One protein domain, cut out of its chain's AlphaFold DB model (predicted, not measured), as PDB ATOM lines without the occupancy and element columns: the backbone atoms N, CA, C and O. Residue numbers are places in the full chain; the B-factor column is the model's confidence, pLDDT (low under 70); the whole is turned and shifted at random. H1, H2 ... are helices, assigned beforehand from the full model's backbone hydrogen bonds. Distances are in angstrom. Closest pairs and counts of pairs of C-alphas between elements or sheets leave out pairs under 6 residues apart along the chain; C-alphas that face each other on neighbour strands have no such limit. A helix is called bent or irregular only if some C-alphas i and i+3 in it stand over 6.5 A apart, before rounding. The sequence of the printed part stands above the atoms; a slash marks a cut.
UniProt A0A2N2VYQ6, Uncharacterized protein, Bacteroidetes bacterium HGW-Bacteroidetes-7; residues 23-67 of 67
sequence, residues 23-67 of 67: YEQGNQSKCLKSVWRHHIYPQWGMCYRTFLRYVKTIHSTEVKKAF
ATOM      1  N   TYR A  23     369.479 209.179 289.749       91.38
ATOM      2  CA  TYR A  23     368.628 209.895 288.805       91.38
ATOM      3  C   TYR A  23     369.092 209.653 287.369       91.38
ATOM      4  O   TYR A  23     370.226 209.957 287.012       91.38
ATOM      5  N   GLU A  24     368.176 209.184 286.523       86.25
ATOM      6  CA  GLU A  24     368.394 209.057 285.081       86.25
ATOM      7  C   GLU A  24     367.317 209.843 284.333       86.25
ATOM      8  O   GLU A  24     366.116 209.582 284.461       86.25
ATOM      9  N   GLN A  25     367.745 210.822 283.534       83.44
ATOM     10  CA  GLN A  25     366.832 211.620 282.726       83.44
ATOM     11  C   GLN A  25     366.153 210.741 281.668       83.44
ATOM     12  O   GLN A  25     366.806 209.996 280.947       83.44
ATOM     13  N   GLY A  26     364.825 210.839 281.569       82.81
ATOM     14  CA  GLY A  26     364.025 210.057 280.618       82.81
ATOM     15  C   GLY A  26     363.552 208.696 281.140       82.81
ATOM     16  O   GLY A  26     362.678 208.093 280.523       82.81
ATOM     17  N   ASN A  27     364.034 208.237 282.300       87.38
ATOM     18  CA  ASN A  27     363.578 206.995 282.920       87.38
ATOM     19  C   ASN A  27     362.583 207.282 284.060       87.38
ATOM     20  O   ASN A  27     362.960 207.759 285.132       87.38
ATOM     21  N   GLN A  28     361.296 206.973 283.854       81.19
ATOM     22  CA  GLN A  28     360.248 207.242 284.854       81.19
ATOM     23  C   GLN A  28     360.478 206.483 286.170       81.19
ATOM     24  O   GLN A  28     360.205 207.022 287.248       81.19
ATOM     25  N   SER A  29     361.052 205.280 286.099       82.38
ATOM     26  CA  SER A  29     361.383 204.461 287.271       82.38
ATOM     27  C   SER A  29     362.504 205.072 288.119       82.38
ATOM     28  O   SER A  29     362.573 204.823 289.322       82.38
ATOM     29  N   LYS A  30     363.345 205.926 287.519       86.62
ATOM     30  CA  LYS A  30     364.474 206.625 288.156       86.62
ATOM     31  C   LYS A  30     364.286 208.147 288.196       86.62
ATOM     32  O   LYS A  30     365.242 208.919 288.224       86.62
ATOM     33  N   CYS A  31     363.035 208.606 288.233       91.19
ATOM     34  CA  CYS A  31     362.735 210.024 288.389       91.19
ATOM     35  C   CYS A  31     363.082 210.540 289.801       91.19
ATOM     36  O   CYS A  31     363.165 209.780 290.768       91.19
ATOM     37  N   LEU A  32     363.177 211.866 289.960       91.25
ATOM     38  CA  LEU A  32     363.449 212.524 291.248       91.25
ATOM     39  C   LEU A  32     362.502 212.089 292.381       91.25
ATOM     40  O   LEU A  32     362.895 212.055 293.546       91.25
ATOM     41  N   LYS A  33     361.245 211.757 292.059       92.44
ATOM     42  CA  LYS A  33     360.264 211.281 293.044       92.44
ATOM     43  C   LYS A  33     360.567 209.854 293.515       92.44
ATOM     44  O   LYS A  33     360.385 209.571 294.697       92.44
ATOM     45  N   SER A  34     361.045 208.990 292.618       93.50
ATOM     46  CA  SER A  34     361.497 207.631 292.938       93.50
ATOM     47  C   SER A  34     362.735 207.670 293.835       93.50
ATOM     48  O   SER A  34     362.716 207.125 294.939       93.50
ATOM     49  N   VAL A  35     363.745 208.459 293.440       93.56
ATOM     50  CA  VAL A  35     364.960 208.683 294.242       93.56
ATOM     51  C   VAL A  35     364.606 209.195 295.640       93.56
ATOM     52  O   VAL A  35     365.095 208.673 296.644       93.56
ATOM     53  N   TRP A  36     363.697 210.172 295.728       95.31
ATOM     54  CA  TRP A  36     363.224 210.673 297.016       95.31
ATOM     55  C   TRP A  36     362.578 209.576 297.868       95.31
ATOM     56  O   TRP A  36     362.934 209.425 299.036       95.31
ATOM     57  N   ARG A  37     361.652 208.803 297.297       94.94
ATOM     58  CA  ARG A  37     360.893 207.784 298.030       94.94
ATOM     59  C   ARG A  37     361.781 206.647 298.539       94.94
ATOM     60  O   ARG A  37     361.519 206.138 299.623       94.94
ATOM     61  N   HIS A  38     362.786 206.240 297.767       94.06
ATOM     62  CA  HIS A  38     363.585 205.045 298.064       94.06
ATOM     63  C   HIS A  38     364.896 205.340 298.798       94.06
ATOM     64  O   HIS A  38     365.295 204.540 299.635       94.06
ATOM     65  N   HIS A  39     365.530 206.490 298.552       93.19
ATOM     66  CA  HIS A  39     366.844 206.801 299.131       93.19
ATOM     67  C   HIS A  39     366.785 207.933 300.163       93.19
ATOM     68  O   HIS A  39     367.392 207.840 301.226       93.19
ATOM     69  N   ILE A  40     366.031 208.999 299.881       93.00
ATOM     70  CA  ILE A  40     366.054 210.222 300.700       93.00
ATOM     71  C   ILE A  40     365.109 210.121 301.908       93.00
ATOM     72  O   ILE A  40     365.481 210.462 303.033       93.00
ATOM     73  N   TYR A  41     363.865 209.691 301.684       94.75
ATOM     74  CA  TYR A  41     362.827 209.651 302.716       94.75
ATOM     75  C   TYR A  41     363.186 208.720 303.887       94.75
ATOM     76  O   TYR A  41     363.073 209.178 305.024       94.75
ATOM     77  N   PRO A  42     363.706 207.493 303.666       94.12
ATOM     78  CA  PRO A  42     364.092 206.607 304.766       94.12
ATOM     79  C   PRO A  42     365.265 207.132 305.608       94.12
ATOM     80  O   PRO A  42     365.322 206.864 306.801       94.12
ATOM     81  N   GLN A  43     366.196 207.887 305.010       91.94
ATOM     82  CA  GLN A  43     367.380 208.392 305.716       91.94
ATOM     83  C   GLN A  43     367.118 209.680 306.502       91.94
ATOM     84  O   GLN A  43     367.678 209.870 307.580       91.94
ATOM     85  N   TRP A  44     366.300 210.589 305.962       90.25
ATOM     86  CA  TRP A  44     366.137 211.936 306.529       90.25
ATOM     87  C   TRP A  44     364.716 212.287 306.965       90.25
ATOM     88  O   TRP A  44     364.523 213.355 307.544       90.25
ATOM     89  N   GLY A  45     363.713 211.459 306.659       91.69
ATOM     90  CA  GLY A  45     362.311 211.739 306.995       91.69
ATOM     91  C   GLY A  45     361.761 213.016 306.348       91.69
ATOM     92  O   GLY A  45     360.781 213.592 306.814       91.69
ATOM     93  N   MET A  46     362.408 213.515 305.290       92.69
ATOM     94  CA  MET A  46     362.086 214.821 304.720       92.69
ATOM     95  C   MET A  46     360.967 214.741 303.684       92.69
ATOM     96  O   MET A  46     360.936 213.847 302.838       92.69
ATOM     97  N   CYS A  47     360.081 215.735 303.674       94.56
ATOM     98  CA  CYS A  47     359.035 215.812 302.662       94.56
ATOM     99  C   CYS A  47     359.602 216.129 301.265       94.56
ATOM    100  O   CYS A  47     360.636 216.790 301.110       94.56
ATOM    101  N   TYR A  48     358.872 215.704 300.231       94.38
ATOM    102  CA  TYR A  48     359.282 215.861 298.834       94.38
ATOM    103  C   TYR A  48     359.544 217.325 298.440       94.38
ATOM    104  O   TYR A  48     360.520 217.634 297.761       94.38
ATOM    105  N   ARG A  49     358.728 218.265 298.938       94.69
ATOM    106  CA  ARG A  49     358.897 219.703 298.669       94.69
ATOM    107  C   ARG A  49     360.231 220.242 299.192       94.69
ATOM    108  O   ARG A  49     360.867 221.061 298.527       94.69
ATOM    109  N   THR A  50     360.659 219.791 300.369       93.81
ATOM    110  CA  THR A  50     361.958 220.176 300.933       93.81
ATOM    111  C   THR A  50     363.086 219.594 300.093       93.81
ATOM    112  O   THR A  50     364.033 220.311 299.781       93.81
ATOM    113  N   PHE A  51     362.957 218.345 299.645       94.19
ATOM    114  CA  PHE A  51     363.934 217.709 298.761       94.19
ATOM    115  C   PHE A  51     364.113 218.498 297.458       94.19
ATOM    116  O   PHE A  51     365.237 218.854 297.110       94.19
ATOM    117  N   LEU A  52     363.017 218.904 296.811       93.19
ATOM    118  CA  LEU A  52     363.080 219.736 295.604       93.19
ATOM    119  C   LEU A  52     363.777 221.085 295.839       93.19
ATOM    120  O   LEU A  52     364.477 221.583 294.957       93.19
ATOM    121  N   ARG A  53     363.639 221.679 297.032       92.00
ATOM    122  CA  ARG A  53     364.359 222.913 297.389       92.00
ATOM    123  C   ARG A  53     365.873 222.687 297.441       92.00
ATOM    124  O   ARG A  53     366.624 223.538 296.959       92.00
ATOM    125  N   TYR A  54     366.317 221.555 297.987       91.19
ATOM    126  CA  TYR A  54     367.731 221.178 297.982       91.19
ATOM    127  C   TYR A  54     368.243 220.958 296.559       91.19
ATOM    128  O   TYR A  54     369.232 221.587 296.191       91.19
ATOM    129  N   VAL A  55     367.526 220.178 295.742       88.31
ATOM    130  CA  VAL A  55     367.851 219.938 294.321       88.31
ATOM    131  C   VAL A  55     367.993 221.254 293.555       88.31
ATOM    132  O   VAL A  55     369.017 221.502 292.924       88.31
ATOM    133  N   LYS A  56     367.032 222.174 293.701       87.94
ATOM    134  CA  LYS A  56     367.107 223.506 293.083       87.94
ATOM    135  C   LYS A  56     368.323 224.308 293.556       87.94
ATOM    136  O   LYS A  56     368.959 224.981 292.750       87.94
ATOM    137  N   THR A  57     368.656 224.232 294.848       83.88
ATOM    138  CA  THR A  57     369.836 224.912 295.409       83.88
ATOM    139  C   THR A  57     371.122 224.369 294.777       83.88
ATOM    140  O   THR A  57     371.990 225.158 294.404       83.88
ATOM    141  N   ILE A  58     371.231 223.048 294.622       79.62
ATOM    142  CA  ILE A  58     372.383 222.380 294.000       79.62
ATOM    143  C   ILE A  58     372.551 222.868 292.559       79.62
ATOM    144  O   ILE A  58     373.584 223.460 292.255       79.62
ATOM    145  N   HIS A  59     371.503 222.771 291.732       72.75
ATOM    146  CA  HIS A  59     371.544 223.249 290.344       72.75
ATOM    147  C   HIS A  59     371.928 224.727 290.248       72.75
ATOM    148  O   HIS A  59     372.793 225.098 289.464       72.75
ATOM    149  N   SER A  60     371.351 225.591 291.091       70.31
ATOM    150  CA  SER A  60     371.719 227.013 291.092       70.31
ATOM    151  C   SER A  60     373.172 227.276 291.512       70.31
ATOM    152  O   SER A  60     373.741 228.294 291.129       70.31
ATOM    153  N   THR A  61     373.779 226.377 292.292       63.88
ATOM    154  CA  THR A  61     375.184 226.485 292.711       63.88
ATOM    155  C   THR A  61     376.127 226.004 291.609       63.88
ATOM    156  O   THR A  61     377.175 226.612 291.409       63.88
ATOM    157  N   GLU A  62     375.757 224.948 290.883       61.00
ATOM    158  CA  GLU A  62     376.510 224.454 289.723       61.00
ATOM    159  C   GLU A  62     376.482 225.459 288.571       61.00
ATOM    160  O   GLU A  62     377.534 225.801 288.039       61.00
ATOM    161  N   VAL A  63     375.311 226.031 288.274       60.31
ATOM    162  CA  VAL A  63     375.164 227.088 287.262       60.31
ATOM    163  C   VAL A  63     376.045 228.294 287.599       60.31
ATOM    164  O   VAL A  63     376.778 228.765 286.744       60.31
ATOM    165  N   LYS A  64     376.065 228.757 288.855       54.59
ATOM    166  CA  LYS A  64     376.919 229.885 289.277       54.59
ATOM    167  C   LYS A  64     378.425 229.611 289.255       54.59
ATOM    168  O   LYS A  64     379.185 230.553 289.416       54.59
ATOM    169  N   LYS A  65     378.858 228.352 289.154       53.28
ATOM    170  CA  LYS A  65     380.279 227.998 289.005       53.28
ATOM    171  C   LYS A  65     380.725 227.925 287.544       53.28
ATOM    172  O   LYS A  65     381.924 227.876 287.303       53.28
ATOM    173  N   ALA A  66     379.779 227.846 286.611       45.03
ATOM    174  CA  ALA A  66     380.040 227.714 285.182       45.03
ATOM    175  C   ALA A  66     380.074 229.066 284.433       45.03
ATOM    176  O   ALA A  66     380.425 229.082 283.258       45.03
ATOM    177  N   PHE A  67     379.724 230.165 285.109       38.72
ATOM    178  CA  PHE A  67     379.811 231.555 284.642       38.72
ATOM    179  C   PHE A  67     380.767 232.336 285.543       38.72
ATOM    180  O   PHE A  67     381.438 233.251 285.022       38.72
TER     181      PHE A  67
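Overview. This is residues 23 to 67 of the 67 residues of an uncharacterized protein of Bacteroidetes bacterium HGW-Bacteroidetes-7 (UniProt A0A2N2VYQ6). What shape do these atoms make? Two helices make a loose L: along the printed part, residues 23 to 31, a stretch with no named element, lead into H1, and a tight link then brings in the longer H2, which is about perpendicular to H1 at 73 degrees. Residues 56 to 67, of which 56 to 66 belong to H2, stick out as a free arm, and residues 25 to 30 of the loop also stand free. What is it made of? The printed part has 45 residues with two named helices, H1 then H2, and no named strand; its class is all helix. It is loose, with a radius of gyration of the C-alphas of 12.0 A and spans of 35 by 24 by 14 A.

Arrangement. How do the helices stand? H1, residues 32 to 44, and H2, residues 48 to 66, only just touch, with 3 pairs of C-alphas within 8 A, and their lines are about perpendicular at 73 degrees. Where do they touch? H1 touches with residues 33 to 36 alone and H2 with residues 48 to 51 alone; the closest C-alphas, of Trp 36 and Tyr 48, are 6.8 A apart. What do the backbones show? In H2 every O i to N i+4 pair is within hydrogen-bond range; in H1, 6 of 9 are.

Along the chain. Where is H1? It begins at C-alpha 32 (363.449, 212.524, 291.248) and is 15.5 A long. It is irregular, but only just: C-alphas 38 and 41 are 6.6 A apart. Where is H2? It runs 27.5 A, from C-alpha 48 (359.282, 215.861, 298.834) to C-alpha 66 (380.040, 227.714, 285.182).

Size, cuts and confidence. How large is it? The two C-alphas farthest apart, of Pro 42 and Phe 67, are 35.7 A apart. Is anything cut or long? The printed part has no cut, and the link from H1 to H2 is tight. Where is confidence low? Residues 61 to 67 have pLDDT under 70, against a mean of 83.9 for the printed part.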